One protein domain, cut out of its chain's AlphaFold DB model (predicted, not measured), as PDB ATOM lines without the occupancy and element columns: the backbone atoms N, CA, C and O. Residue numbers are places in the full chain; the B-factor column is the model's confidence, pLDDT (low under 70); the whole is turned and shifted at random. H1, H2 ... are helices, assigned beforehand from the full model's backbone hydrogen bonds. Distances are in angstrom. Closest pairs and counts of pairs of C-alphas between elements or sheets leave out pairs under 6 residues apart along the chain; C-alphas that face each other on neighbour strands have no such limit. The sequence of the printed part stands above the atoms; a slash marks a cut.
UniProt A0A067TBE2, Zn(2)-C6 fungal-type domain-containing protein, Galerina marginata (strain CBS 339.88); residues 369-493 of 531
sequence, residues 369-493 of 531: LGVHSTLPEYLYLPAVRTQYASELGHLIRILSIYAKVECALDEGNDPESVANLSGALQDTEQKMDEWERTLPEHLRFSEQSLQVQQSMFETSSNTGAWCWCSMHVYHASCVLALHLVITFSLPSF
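AT A GLANCE: This is residues 369 to 493 of the 531 residues of the protein "Zn(2)-C6 fungal-type domain-containing protein" of Galerina marginata (strain CBS 339.88) (UniProt A0A067TBE2). Long helix H4 and the hairpin of H1 and H2 run side by side as an elongated up-and-down bundle, each against the one before. Short H3 packs steeply on residues 465 to 469 of H4, near one end. The 125 printed residues, with four named helices H1 to H4 in that order and no named strand, are all helix by class; the whole is only just loose, close to compact, with radius of gyration of the C-alphas 16.9 A and spans of 53 by 29 by 21 A.

IN THESE COORDINATES: H4, residues 464 to 489, measures 37.2 A and ends at C-alpha 489 (-9.315, -27.145, 98.459). H1, residues 391 to 411, begins at C-alpha 391 (23.552, -27.195, 89.093); it and H2, residues 418 to 438, each measure 30.6 A. H3 is residues 447 to 458, 16.7 A.

HOW THE PARTS SIT: H4, the hub, touches H1 at a shallow tilt of 20 degrees, C-alphas of Leu 395 and Met 471 closest at 4.7 A. H1 touches H2, Ala 408 to Leu 421, C-alphas 6.1 A. H2 and H4 only just touch, with 3 pairs of C-alphas within 8 A, closest Leu 425 and Leu 482, 7.3 A. Residues 453 to 457 of H3 touch H4, C-alphas of Gln 453 and Ala 465 closest at 5.0 A, at a steep tilt of 54 degrees; H1 and H3 are apart. Every O i to N i+4 pair is within hydrogen-bond range in H1, H3 and H4; in H2, 15 of 17.

THE WHOLE: The C-alphas of Gly 370 and Phe 493, the farthest apart, are 54.9 A apart. The printed part has no cut and no long link between helices; residues 369 to 390 hold no named element. pLDDT is under 70 at residues 412 to 420 and 486 to 493.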
ATOM      1  N   LEU A 369      37.761 -27.987  88.382       93.38
ATOM      2  CA  LEU A 369      38.927 -27.485  87.650       93.38
ATOM      3  C   LEU A 369      39.657 -26.338  88.368       93.38
ATOM      4  O   LEU A 369      40.656 -25.841  87.843       93.38
ATOM      5  N   GLY A 370      39.184 -25.894  89.537       91.62
ATOM      6  CA  GLY A 370      39.789 -24.780  90.270       91.62
ATOM      7  C   GLY A 370      39.725 -23.448  89.515       91.62
ATOM      8  O   GLY A 370      40.674 -22.659  89.538       91.62
ATOM      9  N   VAL A 371      38.627 -23.187  88.799       87.94
ATOM     10  CA  VAL A 371      38.446 -21.936  88.053       87.94
ATOM     11  C   VAL A 371      38.250 -20.780  89.037       87.94
ATOM     12  O   VAL A 371      37.228 -20.657  89.703       87.94
ATOM     13  N   HIS A 372      39.235 -19.888  89.096       78.50
ATOM     14  CA  HIS A 372      39.298 -18.781  90.059       78.50
ATOM     15  C   HIS A 372      38.403 -17.573  89.721       78.50
ATOM     16  O   HIS A 372      38.331 -16.626  90.502       78.50
ATOM     17  N   SER A 373      37.763 -17.558  88.547       79.88
ATOM     18  CA  SER A 373      36.893 -16.466  88.107       79.88
ATOM     19  C   SER A 373      35.709 -17.007  87.317       79.88
ATOM     20  O   SER A 373      35.858 -17.478  86.191       79.88
ATOM     21  N   THR A 374      34.518 -16.868  87.886       83.19
ATOM     22  CA  THR A 374      33.245 -17.288  87.289       83.19
ATOM     23  C   THR A 374      32.194 -16.196  87.483       83.19
ATOM     24  O   THR A 374      32.287 -15.381  88.409       83.19
ATOM     25  N   LEU A 375      31.175 -16.179  86.623       83.88
ATOM     26  CA  LEU A 375      30.074 -15.218  86.703       83.88
ATOM     27  C   LEU A 375      29.284 -15.415  88.015       83.88
ATOM     28  O   LEU A 375      28.827 -16.530  88.260       83.88
ATOM     29  N   PRO A 376      29.122 -14.382  88.864       88.44
ATOM     30  CA  PRO A 376      28.390 -14.517  90.115       88.44
ATOM     31  C   PRO A 376      26.894 -14.706  89.897       88.44
ATOM     32  O   PRO A 376      26.261 -13.968  89.144       88.44
ATOM     33  N   GLU A 377      26.340 -15.660  90.636       90.94
ATOM     34  CA  GLU A 377      24.911 -15.919  90.730       90.94
ATOM     35  C   GLU A 377      24.423 -15.643  92.151       90.94
ATOM     36  O   GLU A 377      25.148 -15.864  93.119       90.94
ATOM     37  N   TYR A 378      23.183 -15.177  92.286       93.31
ATOM     38  CA  TYR A 378      22.572 -14.879  93.580       93.31
ATOM     39  C   TYR A 378      21.136 -15.382  93.611       93.31
ATOM     40  O   TYR A 378      20.419 -15.246  92.618       93.31
ATOM     41  N   LEU A 379      20.707 -15.920  94.753       93.31
ATOM     42  CA  LEU A 379      19.371 -16.501  94.916       93.31
ATOM     43  C   LEU A 379      18.254 -15.482  94.632       93.31
ATOM     44  O   LEU A 379      17.302 -15.795  93.924       93.31
ATOM     45  N   TYR A 380      18.421 -14.242  95.099       90.12
ATOM     46  CA  TYR A 380      17.457 -13.145  94.935       90.12
ATOM     47  C   TYR A 380      17.463 -12.485  93.541       90.12
ATOM     48  O   TYR A 380      16.697 -11.552  93.303       90.12
ATOM     49  N   LEU A 381      18.332 -12.926  92.625       90.12
ATOM     50  CA  LEU A 381      18.371 -12.462  91.237       90.12
ATOM     51  C   LEU A 381      17.926 -13.578  90.279       90.12
ATOM     52  O   LEU A 381      18.078 -14.761  90.613       90.12
ATOM     53  N   PRO A 382      17.432 -13.230  89.074       86.25
ATOM     54  CA  PRO A 382      17.136 -14.212  88.037       86.25
ATOM     55  C   PRO A 382      18.349 -15.094  87.721       86.25
ATOM     56  O   PRO A 382      19.480 -14.605  87.660       86.25
ATOM     57  N   ALA A 383      18.109 -16.388  87.498       84.56
ATOM     58  CA  ALA A 383      19.164 -17.337  87.162       84.56
ATOM     59  C   ALA A 383      19.861 -16.972  85.842       84.56
ATOM     60  O   ALA A 383      19.234 -16.489  84.888       84.56
ATOM     61  N   VAL A 384      21.168 -17.224  85.775       83.69
ATOM     62  CA  VAL A 384      21.925 -17.024  84.538       83.69
ATOM     63  C   VAL A 384      21.591 -18.135  83.548       83.69
ATOM     64  O   VAL A 384      21.393 -19.287  83.911       83.69
ATOM     65  N   ARG A 385      21.553 -17.802  82.257       86.81
ATOM     66  CA  ARG A 385      21.181 -18.754  81.190       86.81
ATOM     67  C   ARG A 385      22.379 -19.211  80.365       86.81
ATOM     68  O   ARG A 385      22.258 -19.482  79.173       86.81
ATOM     69  N   THR A 386      23.557 -19.188  80.979       87.75
ATOM     70  CA  THR A 386      24.815 -19.549  80.318       87.75
ATOM     71  C   THR A 386      25.084 -21.046  80.466       87.75
ATOM     72  O   THR A 386      24.381 -21.733  81.199       87.75
ATOM     73  N   GLN A 387      26.112 -21.555  79.787       87.25
ATOM     74  CA  GLN A 387      26.587 -22.933  79.970       87.25
ATOM     75  C   GLN A 387      27.266 -23.185  81.331       87.25
ATOM     76  O   GLN A 387      27.620 -24.317  81.613       87.25
ATOM     77  N   TYR A 388      27.475 -22.135  82.133       87.50
ATOM     78  CA  TYR A 388      28.121 -22.180  83.450       87.50
ATOM     79  C   TYR A 388      27.114 -21.953  84.585       87.50
ATOM     80  O   TYR A 388      27.478 -21.452  85.645       87.50
ATOM     81  N   ALA A 389      25.826 -22.192  84.325       92.12
ATOM     82  CA  ALA A 389      24.805 -22.075  85.356       92.12
ATOM     83  C   ALA A 389      25.004 -23.190  86.384       92.12
ATOM     84  O   ALA A 389      25.137 -24.353  86.011       92.12
ATOM     85  N   SER A 390      25.018 -22.838  87.667       94.00
ATOM     86  CA  SER A 390      25.308 -23.808  88.721       94.00
ATOM     87  C   SER A 390      24.181 -24.821  88.910       94.00
ATOM     88  O   SER A 390      23.047 -24.450  89.230       94.00
ATOM     89  N   GLU A 391      24.496 -26.114  88.806       94.38
ATOM     90  CA  GLU A 391      23.552 -27.195  89.093       94.38
ATOM     91  C   GLU A 391      23.073 -27.137  90.548       94.38
ATOM     92  O   GLU A 391      21.873 -27.207  90.822       94.38
ATOM     93  N   LEU A 392      24.004 -26.946  91.488       95.62
ATOM     94  CA  LEU A 392      23.689 -26.792  92.908       95.62
ATOM     95  C   LEU A 392      22.901 -25.499  93.163       95.62
ATOM     96  O   LEU A 392      21.949 -25.500  93.941       95.62
ATOM     97  N   GLY A 393      23.237 -24.410  92.464       95.44
ATOM     98  CA  GLY A 393      22.477 -23.163  92.514       95.44
ATOM     99  C   GLY A 393      21.020 -23.340  92.078       95.44
ATOM    100  O   GLY A 393      20.111 -22.853  92.749       95.44
ATOM    101  N   HIS A 394      20.771 -24.079  90.995       95.56
ATOM    102  CA  HIS A 394      19.413 -24.379  90.534       95.56
ATOM    103  C   HIS A 394      18.657 -25.342  91.455       95.56
ATOM    104  O   HIS A 394      17.455 -25.146  91.641       95.56
ATOM    105  N   LEU A 395      19.342 -26.310  92.075       96.19
ATOM    106  CA  LEU A 395      18.762 -27.164  93.116       96.19
ATOM    107  C   LEU A 395      18.297 -26.337  94.327       96.19
ATOM    108  O   LEU A 395      17.166 -26.498  94.781       96.19
ATOM    109  N   ILE A 396      19.123 -25.401  94.807       96.06
ATOM    110  CA  ILE A 396      18.762 -24.494  95.910       96.06
ATOM    111  C   ILE A 396      17.543 -23.644  95.536       96.06
ATOM    112  O   ILE A 396      16.634 -23.481  96.349       96.06
ATOM    113  N   ARG A 397      17.484 -23.128  94.300       95.06
ATOM    114  CA  ARG A 397      16.349 -22.322  93.816       95.06
ATOM    115  C   ARG A 397      15.032 -23.086  93.863       95.06
ATOM    116  O   ARG A 397      14.071 -22.564  94.421       95.06
ATOM    117  N   ILE A 398      14.980 -24.293  93.295       95.62
ATOM    118  CA  ILE A 398      13.723 -25.048  93.247       95.62
ATOM    119  C   ILE A 398      13.293 -25.520  94.637       95.62
ATOM    120  O   ILE A 398      12.117 -25.434  94.964       95.62
ATOM    121  N   LEU A 399      14.236 -25.905  95.501       94.69
ATOM    122  CA  LEU A 399      13.934 -26.241  96.893       94.69
ATOM    123  C   LEU A 399      13.436 -25.034  97.694       94.69
ATOM    124  O   LEU A 399      12.523 -25.176  98.498       94.69
ATOM    125  N   SER A 400      13.974 -23.837  97.441       94.12
ATOM    126  CA  SER A 400      13.482 -22.599  98.063       94.12
ATOM    127  C   SER A 400      12.047 -22.277  97.636       94.12
ATOM    128  O   SER A 400      11.260 -21.783  98.439       94.12
ATOM    129  N   ILE A 401      11.693 -22.548  96.373       93.38
ATOM    130  CA  ILE A 401      10.307 -22.438  95.896       93.38
ATOM    131  C   ILE A 401       9.447 -23.504  96.582       93.38
ATOM    132  O   ILE A 401       8.383 -23.167  97.095       93.38
ATOM    133  N   TYR A 402       9.927 -24.750  96.664       92.75
ATOM    134  CA  TYR A 402       9.175 -25.840  97.281       92.75
ATOM    135  C   TYR A 402       8.857 -25.572  98.755       92.75
ATOM    136  O   TYR A 402       7.721 -25.740  99.185       92.75
ATOM    137  N   ALA A 403       9.829 -25.071  99.518       90.88
ATOM    138  CA  ALA A 403       9.620 -24.686 100.909       90.88
ATOM    139  C   ALA A 403       8.500 -23.648 101.057       90.88
ATOM    140  O   ALA A 403       7.682 -23.760 101.958       90.88
ATOM    141  N   LYS A 404       8.414 -22.674 100.140       89.69
ATOM    142  CA  LYS A 404       7.342 -21.666 100.147       89.69
ATOM    143  C   LYS A 404       5.980 -22.265  99.821       89.69
ATOM    144  O   LYS A 404       4.998 -21.834 100.417       89.69
ATOM    145  N   VAL A 405       5.924 -23.252  98.921       89.38
ATOM    146  CA  VAL A 405       4.698 -24.026  98.680       89.38
ATOM    147  C   VAL A 405       4.278 -24.703  99.981       89.38
ATOM    148  O   VAL A 405       3.186 -24.437 100.460       89.38
ATOM    149  N   GLU A 406       5.154 -25.489 100.605       88.12
ATOM    150  CA  GLU A 406       4.848 -26.203 101.853       88.12
ATOM    151  C   GLU A 406       4.431 -25.265 102.994       88.12
ATOM    152  O   GLU A 406       3.423 -25.527 103.643       88.12
ATOM    153  N   CYS A 407       5.131 -24.142 103.195       86.00
ATOM    154  CA  CYS A 407       4.743 -23.142 104.193       86.00
ATOM    155  C   CYS A 407       3.346 -22.572 103.923       86.00
ATOM    156  O   CYS A 407       2.545 -22.471 104.849       86.00
ATOM    157  N   ALA A 408       3.027 -22.243 102.666       84.12
ATOM    158  CA  ALA A 408       1.691 -21.779 102.309       84.12
ATOM    159  C   ALA A 408       0.634 -22.859 102.600       84.12
ATOM    160  O   ALA A 408      -0.431 -22.547 103.123       84.12
ATOM    161  N   LEU A 409       0.928 -24.134 102.322       81.94
ATOM    162  CA  LEU A 409       0.015 -25.241 102.623       81.94
ATOM    163  C   LEU A 409      -0.210 -25.440 104.123       81.94
ATOM    164  O   LEU A 409      -1.333 -25.736 104.531       81.94
ATOM    165  N   ASP A 410       0.824 -25.245 104.937       80.44
ATOM    166  CA  ASP A 410       0.710 -25.336 106.391       80.44
ATOM    167  C   ASP A 410      -0.147 -24.194 106.963       80.44
ATOM    168  O   ASP A 410      -1.024 -24.451 107.789       80.44
ATOM    169  N   GLU A 411       0.047 -22.958 106.484       76.25
ATOM    170  CA  GLU A 411      -0.764 -21.784 106.855       76.25
ATOM    171  C   GLU A 411      -2.219 -21.900 106.373       76.25
ATOM    172  O   GLU A 411      -3.142 -21.435 107.040       76.25
ATOM    173  N   GLY A 412      -2.448 -22.559 105.235       65.38
ATOM    174  CA  GLY A 412      -3.775 -22.799 104.668       65.38
ATOM    175  C   GLY A 412      -4.680 -23.723 105.492       65.38
ATOM    176  O   GLY A 412      -5.885 -23.761 105.246       65.38
ATOM    177  N   ASN A 413      -4.130 -24.441 106.476       64.69
ATOM    178  CA  ASN A 413      -4.917 -25.211 107.444       64.69
ATOM    179  C   ASN A 413      -5.568 -24.327 108.527       64.69
ATOM    180  O   ASN A 413      -6.387 -24.828 109.300       64.69
ATOM    181  N   ASP A 414      -5.225 -23.034 108.586       66.19
ATOM    182  CA  ASP A 414      -5.838 -22.052 109.481       66.19
ATOM    183  C   ASP A 414      -7.060 -21.370 108.815       66.19
ATOM    184  O   ASP A 414      -6.910 -20.716 107.772       66.19
ATOM    185  N   PRO A 415      -8.281 -21.486 109.384       59.91
ATOM    186  CA  PRO A 415      -9.512 -20.944 108.801       59.91
ATOM    187  C   PRO A 415      -9.507 -19.435 108.502       59.91
ATOM    188  O   PRO A 415     -10.274 -18.994 107.645       59.91
ATOM    189  N   GLU A 416      -8.673 -18.634 109.177       64.50
ATOM    190  CA  GLU A 416      -8.600 -17.176 108.971       64.50
ATOM    191  C   GLU A 416      -7.701 -16.759 107.785       64.50
ATOM    192  O   GLU A 416      -7.806 -15.631 107.295       64.50
ATOM    193  N   SER A 417      -6.872 -17.669 107.254       63.16
ATOM    194  CA  SER A 417      -5.787 -17.348 106.304       63.16
ATOM    195  C   SER A 417      -6.082 -17.684 104.831       63.16
ATOM    196  O   SER A 417      -5.245 -17.475 103.949       63.16
ATOM    197  N   VAL A 418      -7.300 -18.140 104.514       61.94
ATOM    198  CA  VAL A 418      -7.682 -18.674 103.186       61.94
ATOM    199  C   VAL A 418      -7.516 -17.661 102.038       61.94
ATOM    200  O   VAL A 418      -7.152 -18.037 100.924       61.94
ATOM    201  N   ALA A 419      -7.742 -16.366 102.285       62.12
ATOM    202  CA  ALA A 419      -7.565 -15.334 101.256       62.12
ATOM    203  C   ALA A 419      -6.084 -15.084 100.909       62.12
ATOM    204  O   ALA A 419      -5.759 -14.819  99.751       62.12
ATOM    205  N   ASN A 420      -5.184 -15.215 101.890       68.88
ATOM    206  CA  ASN A 420      -3.741 -15.060 101.694       68.88
ATOM    207  C   ASN A 420      -3.126 -16.297 101.018       68.88
ATOM    208  O   ASN A 420      -2.195 -16.160 100.222       68.88
ATOM    209  N   LEU A 421      -3.709 -17.479 101.251       77.00
ATOM    210  CA  LEU A 421      -3.289 -18.746 100.652       77.00
ATOM    211  C   LEU A 421      -3.304 -18.706  99.120       77.00
ATOM    212  O   LEU A 421      -2.310 -19.045  98.482       77.00
ATOM    213  N   SER A 422      -4.406 -18.257  98.509       78.31
ATOM    214  CA  SER A 422      -4.522 -18.242  97.042       78.31
ATOM    215  C   SER A 422      -3.474 -17.342  96.380       78.31
ATOM    216  O   SER A 422      -2.969 -17.689  95.314       78.31
ATOM    217  N   GLY A 423      -3.148 -16.200  96.994       83.81
ATOM    218  CA  GLY A 423      -2.120 -15.292  96.483       83.81
ATOM    219  C   GLY A 423      -0.712 -15.872  96.623       83.81
ATOM    220  O   GLY A 423       0.074 -15.800  95.681       83.81
ATOM    221  N   ALA A 424      -0.414 -16.495  97.768       84.50
ATOM    222  CA  ALA A 424       0.867 -17.157  98.008       84.50
ATOM    223  C   ALA A 424       1.097 -18.328  97.038       84.50
ATOM    224  O   ALA A 424       2.160 -18.418  96.426       84.50
ATOM    225  N   LEU A 425       0.086 -19.178  96.827       85.69
ATOM    226  CA  LEU A 425       0.178 -20.302  95.893       85.69
ATOM    227  C   LEU A 425       0.380 -19.825  94.450       85.69
ATOM    228  O   LEU A 425       1.270 -20.329  93.767       85.69
ATOM    229  N   GLN A 426      -0.362 -18.803  94.013       87.88
ATOM    230  CA  GLN A 426      -0.200 -18.226  92.677       87.88
ATOM    231  C   GLN A 426       1.203 -17.626  92.463       87.88
ATOM    232  O   GLN A 426       1.799 -17.806  91.401       87.88
ATOM    233  N   ASP A 427       1.757 -16.939  93.466       89.31
ATOM    234  CA  ASP A 427       3.128 -16.417  93.417       89.31
ATOM    235  C   ASP A 427       4.165 -17.551  93.326       89.31
ATOM    236  O   ASP A 427       5.111 -17.471  92.536       89.31
ATOM    237  N   THR A 428       3.986 -18.642  94.081       90.12
ATOM    238  CA  THR A 428       4.879 -19.810  93.991       90.12
ATOM    239  C   THR A 428       4.784 -20.536  92.648       90.12
ATOM    240  O   THR A 428       5.824 -20.897  92.094       90.12
ATOM    241  N   GLU A 429       3.582 -20.678  92.082       91.12
ATOM    242  CA  GLU A 429       3.355 -21.245  90.747       91.12
ATOM    243  C   GLU A 429       4.065 -20.404  89.677       91.12
ATOM    244  O   GLU A 429       4.845 -20.929  88.885       91.12
ATOM    245  N   GLN A 430       3.907 -19.077  89.721       92.31
ATOM    246  CA  GLN A 430       4.587 -18.172  88.794       92.31
ATOM    247  C   GLN A 430       6.118 -18.294  88.881       92.31
ATOM    248  O   GLN A 430       6.802 -18.298  87.854       92.31
ATOM    249  N   LYS A 431       6.673 -18.384  90.096       91.75
ATOM    250  CA  LYS A 431       8.120 -18.549  90.308       91.75
ATOM    251  C   LYS A 431       8.633 -19.887  89.780       91.75
ATOM    252  O   LYS A 431       9.738 -19.932  89.237       91.75
ATOM    253  N   MET A 432       7.849 -20.950  89.928       92.00
ATOM    254  CA  MET A 432       8.163 -22.282  89.413       92.00
ATOM    255  C   MET A 432       8.179 -22.297  87.878       92.00
ATOM    256  O   MET A 432       9.193 -22.673  87.284       92.00
ATOM    257  N   ASP A 433       7.127 -21.778  87.242       91.50
ATOM    258  CA  ASP A 433       7.032 -21.638  85.782       91.50
ATOM    259  C   ASP A 433       8.170 -20.774  85.220       91.50
ATOM    260  O   ASP A 433       8.754 -21.052  84.164       91.50
ATOM    261  N   GLU A 434       8.513 -19.690  85.922       92.00
ATOM    262  CA  GLU A 434       9.641 -18.855  85.540       92.00
ATOM    263  C   GLU A 434      10.967 -19.612  85.659       92.00
ATOM    264  O   GLU A 434      11.780 -19.547  84.729       92.00
ATOM    265  N   TRP A 435      11.199 -20.348  86.745       93.62
ATOM    266  CA  TRP A 435      12.397 -21.173  86.894       93.62
ATOM    267  C   TRP A 435      12.536 -22.149  85.719       93.62
ATOM    268  O   TRP A 435      13.556 -22.102  85.028       93.62
ATOM    269  N   GLU A 436      11.496 -22.923  85.399       92.81
ATOM    270  CA  GLU A 436      11.518 -23.908  84.308       92.81
ATOM    271  C   GLU A 436      11.813 -23.244  82.953       92.81
ATOM    272  O   GLU A 436      12.732 -23.632  82.219       92.81
ATOM    273  N   ARG A 437      11.088 -22.166  82.632       90.25
ATOM    274  CA  ARG A 437      11.242 -21.432  81.366       90.25
ATOM    275  C   ARG A 437      12.642 -20.839  81.200       90.25
ATOM    276  O   ARG A 437      13.111 -20.654  80.068       90.25
ATOM    277  N   THR A 438      13.291 -20.482  82.306       88.62
ATOM    278  CA  THR A 438      14.590 -19.803  82.305       88.62
ATOM    279  C   THR A 438      15.790 -20.732  82.422       88.62
ATOM    280  O   THR A 438      16.901 -20.258  82.176       88.62
ATOM    281  N   LEU A 439      15.590 -22.036  82.657       92.81
ATOM    282  CA  LEU A 439      16.675 -23.019  82.653       92.81
ATOM    283  C   LEU A 439      17.481 -22.973  81.340       92.81
ATOM    284  O   LEU A 439      16.888 -22.849  80.258       92.81
ATOM    285  N   PRO A 440      18.819 -23.078  81.388       91.62
ATOM    286  CA  PRO A 440      19.645 -23.257  80.196       91.62
ATOM    287  C   PRO A 440      19.483 -24.668  79.609       91.62
ATOM    288  O   PRO A 440      19.113 -25.606  80.307       91.62
ATOM    289  N   GLU A 441      19.789 -24.826  78.318       89.19
ATOM    290  CA  GLU A 441      19.522 -26.056  77.547       89.19
ATOM    291  C   GLU A 441      20.065 -27.336  78.201       89.19
ATOM    292  O   GLU A 441      19.355 -28.330  78.259       89.19
ATOM    293  N   HIS A 442      21.279 -27.298  78.758       88.56
ATOM    294  CA  HIS A 442      21.913 -28.456  79.398       88.56
ATOM    295  C   HIS A 442      21.311 -28.836  80.766       88.56
ATOM    296  O   HIS A 442      21.507 -29.965  81.212       88.56
ATOM    297  N   LEU A 443      20.573 -27.927  81.421       93.25
ATOM    298  CA  LEU A 443      19.864 -28.194  82.682       93.25
ATOM    299  C   LEU A 443      18.376 -28.482  82.486       93.25
ATOM    300  O   LEU A 443      17.732 -28.981  83.404       93.25
ATOM    301  N   ARG A 444      17.817 -28.206  81.304       93.56
ATOM    302  CA  ARG A 444      16.423 -28.544  80.998       93.56
ATOM    303  C   ARG A 444      16.219 -30.049  80.975       93.56
ATOM    304  O   ARG A 444      17.097 -30.798  80.556       93.56
ATOM    305  N   PHE A 445      15.026 -30.473  81.378       93.25
ATOM    306  CA  PHE A 445      14.612 -31.854  81.223       93.25
ATOM    307  C   PHE A 445      14.320 -32.175  79.750       93.25
ATOM    308  O   PHE A 445      13.572 -31.472  79.072       93.25
ATOM    309  N   SER A 446      14.925 -33.248  79.254       91.62
ATOM    310  CA  SER A 446      14.668 -33.867  77.956       91.62
ATOM    311  C   SER A 446      15.145 -35.320  78.007       91.62
ATOM    312  O   SER A 446      16.004 -35.665  78.820       91.62
ATOM    313  N   GLU A 447      14.643 -36.176  77.118       90.06
ATOM    314  CA  GLU A 447      15.106 -37.570  77.038       90.06
ATOM    315  C   GLU A 447      16.616 -37.653  76.754       90.06
ATOM    316  O   GLU A 447      17.337 -38.442  77.362       90.06
ATOM    317  N   GLN A 448      17.122 -36.765  75.893       90.75
ATOM    318  CA  GLN A 448      18.546 -36.687  75.574       90.75
ATOM    319  C   GLN A 448      19.387 -36.261  76.786       90.75
ATOM    320  O   GLN A 448      20.421 -36.870  77.063       90.75
ATOM    321  N   SER A 449      18.973 -35.217  77.511       91.06
ATOM    322  CA  SER A 449      19.704 -34.759  78.697       91.06
ATOM    323  C   SER A 449      19.656 -35.799  79.813       91.06
ATOM    324  O   SER A 449      20.669 -36.006  80.468       91.06
ATOM    325  N   LEU A 450      18.535 -36.508  79.991       89.69
ATOM    326  CA  LEU A 450      18.422 -37.593  80.967       89.69
ATOM    327  C   LEU A 450      19.460 -38.694  80.708       89.69
ATOM    328  O   LEU A 450      20.177 -39.070  81.630       89.69
ATOM    329  N   GLN A 451      19.600 -39.153  79.460       89.94
ATOM    330  CA  GLN A 451      20.602 -40.167  79.091       89.94
ATOM    331  C   GLN A 451      22.035 -39.701  79.398       89.94
ATOM    332  O   GLN A 451      22.846 -40.465  79.926       89.94
ATOM    333  N   VAL A 452      22.350 -38.433  79.107       90.56
ATOM    334  CA  VAL A 452      23.660 -37.848  79.432       90.56
ATOM    335  C   VAL A 452      23.883 -37.825  80.944       90.56
ATOM    336  O   VAL A 452      24.934 -38.259  81.410       90.56
ATOM    337  N   GLN A 453      22.902 -37.361  81.718       90.25
ATOM    338  CA  GLN A 453      23.028 -37.237  83.172       90.25
ATOM    339  C   GLN A 453      23.091 -38.600  83.867       90.25
ATOM    340  O   GLN A 453      23.864 -38.760  84.805       90.25
ATOM    341  N   GLN A 454      22.386 -39.617  83.365       89.50
ATOM    342  CA  GLN A 454      22.531 -41.000  83.830       89.50
ATOM    343  C   GLN A 454      23.965 -41.507  83.632       89.50
ATOM    344  O   GLN A 454      24.578 -41.993  84.579       89.50
ATOM    345  N   SER A 455      24.550 -41.301  82.447       89.56
ATOM    346  CA  SER A 455      25.947 -41.674  82.188       89.56
ATOM    347  C   SER A 455      26.937 -40.907  83.081       89.56
ATOM    348  O   SER A 455      27.886 -41.483  83.621       89.56
ATOM    349  N   MET A 456      26.713 -39.607  83.297       88.94
ATOM    350  CA  MET A 456      27.532 -38.796  84.212       88.94
ATOM    351  C   MET A 456      27.407 -39.259  85.672       88.94
ATOM    352  O   MET A 456      28.397 -39.251  86.409       88.94
ATOM    353  N   PHE A 457      26.218 -39.705  86.080       88.38
ATOM    354  CA  PHE A 457      25.968 -40.246  87.410       88.38
ATOM    355  C   PHE A 457      26.646 -41.610  87.611       88.38
ATOM    356  O   PHE A 457      27.354 -41.806  88.597       88.38
ATOM    357  N   GLU A 458      26.510 -42.530  86.651       87.25
ATOM    358  CA  GLU A 458      27.146 -43.858  86.677       87.25
ATOM    359  C   GLU A 458      28.674 -43.771  86.753       87.25
ATOM    360  O   GLU A 458      29.315 -44.512  87.498       87.25
ATOM    361  N   THR A 459      29.264 -42.825  86.022       88.44
ATOM    362  CA  THR A 459      30.713 -42.572  86.053       88.44
ATOM    363  C   THR A 459      31.177 -41.862  87.324       88.44
ATOM    364  O   THR A 459      32.382 -41.754  87.551       88.44
ATOM    365  N   SER A 460      30.248 -41.402  88.173       86.69
ATOM    366  CA  SER A 460      30.555 -40.721  89.434       86.69
ATOM    367  C   SER A 460      31.486 -39.512  89.260       86.69
ATOM    368  O   SER A 460      32.321 -39.221  90.126       86.69
ATOM    369  N   SER A 461      31.351 -38.816  88.124       82.69
ATOM    370  CA  SER A 461      32.248 -37.734  87.705       82.69
ATOM    371  C   SER A 461      32.284 -36.619  88.763       82.69
ATOM    372  O   SER A 461      33.270 -36.463  89.492       82.69
ATOM    373  N   ASN A 462      31.152 -35.943  88.967       90.12
ATOM    374  CA  ASN A 462      30.953 -34.915  89.992       90.12
ATOM    375  C   ASN A 462      29.510 -34.935  90.535       90.12
ATOM    376  O   ASN A 462      28.774 -35.895  90.298       90.12
ATOM    377  N   THR A 463      29.112 -33.927  91.316       91.62
ATOM    378  CA  THR A 463      27.765 -33.857  91.909       91.62
ATOM    379  C   THR A 463      26.711 -33.311  90.935       91.62
ATOM    380  O   THR A 463      25.518 -33.362  91.231       91.62
ATOM    381  N   GLY A 464      27.104 -32.881  89.732       93.50
ATOM    382  CA  GLY A 464      26.227 -32.189  88.782       93.50
ATOM    383  C   GLY A 464      25.031 -33.032  88.357       93.50
ATOM    384  O   GLY A 464      23.895 -32.567  88.422       93.50
ATOM    385  N   ALA A 465      25.258 -34.307  88.032       92.94
ATOM    386  CA  ALA A 465      24.185 -35.222  87.645       92.94
ATOM    387  C   ALA A 465      23.197 -35.513  88.784       92.94
ATOM    388  O   ALA A 465      21.993 -35.619  88.547       92.94
ATOM    389  N   TRP A 466      23.687 -35.597  90.027       94.25
ATOM    390  CA  TRP A 466      22.821 -35.731  91.197       94.25
ATOM    391  C   TRP A 466      21.980 -34.465  91.392       94.25
ATOM    392  O   TRP A 466      20.761 -34.567  91.476       94.25
ATOM    393  N   CYS A 467      22.592 -33.275  91.352       95.69
ATOM    394  CA  CYS A 467      21.867 -32.004  91.448       95.69
ATOM    395  C   CYS A 467      20.822 -31.845  90.339       95.69
ATOM    396  O   CYS A 467      19.706 -31.407  90.616       95.69
ATOM    397  N   TRP A 468      21.165 -32.220  89.103       94.62
ATOM    398  CA  TRP A 468      20.253 -32.213  87.960       94.62
ATOM    399  C   TRP A 468      19.055 -33.136  88.182       94.62
ATOM    400  O   TRP A 468      17.915 -32.737  87.962       94.62
ATOM    401  N   CYS A 469      19.285 -34.359  88.659       93.88
ATOM    402  CA  CYS A 469      18.195 -35.284  88.956       93.88
ATOM    403  C   CYS A 469      17.311 -34.731  90.083       93.88
ATOM    404  O   CYS A 469      16.099 -34.594  89.920       93.88
ATOM    405  N   SER A 470      17.927 -34.328  91.198       93.69
ATOM    406  CA  SER A 470      17.224 -33.794  92.362       93.69
ATOM    407  C   SER A 470      16.389 -32.562  92.024       93.69
ATOM    408  O   SER A 470      15.239 -32.497  92.448       93.69
ATOM    409  N   MET A 471      16.903 -31.605  91.240       94.44
ATOM    410  CA  MET A 471      16.141 -30.389  90.931       94.44
ATOM    411  C   MET A 471      14.845 -30.694  90.164       94.44
ATOM    412  O   MET A 471      13.821 -30.076  90.440       94.44
ATOM    413  N   HIS A 472      14.860 -31.676  89.255       94.56
ATOM    414  CA  HIS A 472      13.673 -32.072  88.488       94.56
ATOM    415  C   HIS A 472      12.702 -32.919  89.309       94.56
ATOM    416  O   HIS A 472      11.493 -32.747  89.174       94.56
ATOM    417  N   VAL A 473      13.210 -33.769  90.208       91.62
ATOM    418  CA  VAL A 473      12.368 -34.487  91.180       91.62
ATOM    419  C   VAL A 473      11.627 -33.491  92.072       91.62
ATOM    420  O   VAL A 473      10.407 -33.571  92.184       91.62
ATOM    421  N   TYR A 474      12.329 -32.507  92.640       92.25
ATOM    422  CA  TYR A 474      11.702 -31.491  93.489       92.25
ATOM    423  C   TYR A 474      10.757 -30.572  92.721       92.25
ATOM    424  O   TYR A 474       9.702 -30.229  93.247       92.25
ATOM    425  N   HIS A 475      11.082 -30.218  91.477       93.06
ATOM    426  CA  HIS A 475      10.156 -29.496  90.607       93.06
ATOM    427  C   HIS A 475       8.848 -30.273  90.419       93.06
ATOM    428  O   HIS A 475       7.771 -29.734  90.661       93.06
ATOM    429  N   ALA A 476       8.927 -31.561  90.072       90.88
ATOM    430  CA  ALA A 476       7.745 -32.406  89.936       90.88
ATOM    431  C   ALA A 476       6.962 -32.522  91.257       90.88
ATOM    432  O   ALA A 476       5.734 -32.453  91.245       90.88
ATOM    433  N   SER A 477       7.648 -32.631  92.403       89.75
ATOM    434  CA  SER A 477       7.001 -32.611  93.723       89.75
ATOM    435  C   SER A 477       6.256 -31.299  93.992       89.75
ATOM    436  O   SER A 477       5.127 -31.350  94.477       89.75
ATOM    437  N   CYS A 478       6.823 -30.144  93.621       89.50
ATOM    438  CA  CYS A 478       6.149 -28.844  93.731       89.50
ATOM    439  C   CYS A 478       4.860 -28.806  92.905       89.50
ATOM    440  O   CYS A 478       3.806 -28.436  93.420       89.50
ATOM    441  N   VAL A 479       4.940 -29.214  91.632       89.19
ATOM    442  CA  VAL A 479       3.789 -29.247  90.714       89.19
ATOM    443  C   VAL A 479       2.676 -30.128  91.283       89.19
ATOM    444  O   VAL A 479       1.509 -29.735  91.286       89.19
ATOM    445  N   LEU A 480       3.029 -31.309  91.800       87.19
ATOM    446  CA  LEU A 480       2.069 -32.223  92.417       87.19
ATOM    447  C   LEU A 480       1.426 -31.613  93.669       87.19
ATOM    448  O   LEU A 480       0.203 -31.660  93.792       87.19
ATOM    449  N   ALA A 481       2.214 -31.011  94.563       85.56
ATOM    450  CA  ALA A 481       1.704 -30.362  95.772       85.56
ATOM    451  C   ALA A 481       0.696 -29.245  95.441       85.56
ATOM    452  O   ALA A 481      -0.398 -29.211  96.007       85.56
ATOM    453  N   LEU A 482       1.012 -28.392  94.460       84.00
ATOM    454  CA  LEU A 482       0.112 -27.337  93.983       84.00
ATOM    455  C   LEU A 482      -1.181 -27.905  93.380       84.00
ATOM    456  O   LEU A 482      -2.279 -27.450  93.710       84.00
ATOM    457  N   HIS A 483      -1.077 -28.936  92.536       80.25
ATOM    458  CA  HIS A 483      -2.237 -29.541  91.876       80.25
ATOM    459  C   HIS A 483      -3.224 -30.161  92.872       80.25
ATOM    460  O   HIS A 483      -4.440 -30.036  92.708       80.25
ATOM    461  N   LEU A 484      -2.716 -30.826  93.913       76.00
ATOM    462  CA  LEU A 484      -3.555 -31.407  94.960       76.00
ATOM    463  C   LEU A 484      -4.397 -30.337  95.651       76.00
ATOM    464  O   LEU A 484      -5.591 -30.525  95.854       76.00
ATOM    465  N   VAL A 485      -3.807 -29.188  95.941       72.88
ATOM    466  CA  VAL A 485      -4.479 -28.129  96.695       72.88
ATOM    467  C   VAL A 485      -5.519 -27.423  95.833       72.88
ATOM    468  O   VAL A 485      -6.647 -27.211  96.274       72.88
ATOM    469  N   ILE A 486      -5.205 -27.160  94.564       68.94
ATOM    470  CA  ILE A 486      -6.170 -26.595  93.611       68.94
ATOM    471  C   ILE A 486      -7.356 -27.551  93.398       68.94
ATOM    472  O   ILE A 486      -8.497 -27.105  93.311       68.94
ATOM    473  N   THR A 487      -7.102 -28.862  93.341       67.38
ATOM    474  CA  THR A 487      -8.142 -29.868  93.074       67.38
ATOM    475  C   THR A 487      -9.027 -30.151  94.291       67.38
ATOM    476  O   THR A 487     -10.227 -30.364  94.128       67.38
ATOM    477  N   PHE A 488      -8.457 -30.180  95.501       60.94
ATOM    478  CA  PHE A 488      -9.167 -30.606  96.715       60.94
ATOM    479  C   PHE A 488      -9.615 -29.460  97.637       60.94
ATOM    480  O   PHE A 488     -10.516 -29.682  98.444       60.94
ATOM    481  N   SER A 489      -9.053 -28.251  97.519       54.88
ATOM    482  CA  SER A 489      -9.315 -27.145  98.459       54.88
ATOM    483  C   SER A 489     -10.013 -25.925  97.842       54.88
ATOM    484  O   SER A 489     -10.525 -25.093  98.589       54.88
ATOM    485  N   LEU A 490     -10.085 -25.802  96.510       51.81
ATOM    486  CA  LEU A 490     -10.734 -24.666  95.840       51.81
ATOM    487  C   LEU A 490     -11.973 -25.112  95.038       51.81
ATOM    488  O   LEU A 490     -11.894 -26.067  94.264       51.81
ATOM    489  N   PRO A 491     -13.134 -24.432  95.169       43.22
ATOM    490  CA  PRO A 491     -14.290 -24.694  94.317       43.22
ATOM    491  C   PRO A 491     -13.903 -24.540  92.843       43.22
ATOM    492  O   PRO A 491     -13.235 -23.574  92.476       43.22
ATOM    493  N   SER A 492     -14.376 -25.453  91.992       42.19
ATOM    494  CA  SER A 492     -14.027 -25.624  90.567       42.19
ATOM    495  C   SER A 492     -14.296 -24.421  89.636       42.19
ATOM    496  O   SER A 492     -14.257 -24.567  88.419       42.19
ATOM    497  N   PHE A 493     -14.595 -23.239  90.177       40.09
ATOM    498  CA  PHE A 493     -15.044 -22.051  89.453       40.09
ATOM    499  C   PHE A 493     -13.990 -20.941  89.297       40.09
ATOM    500  O   PHE A 493     -14.311 -19.915  88.704       40.09
TER     501      PHE A 493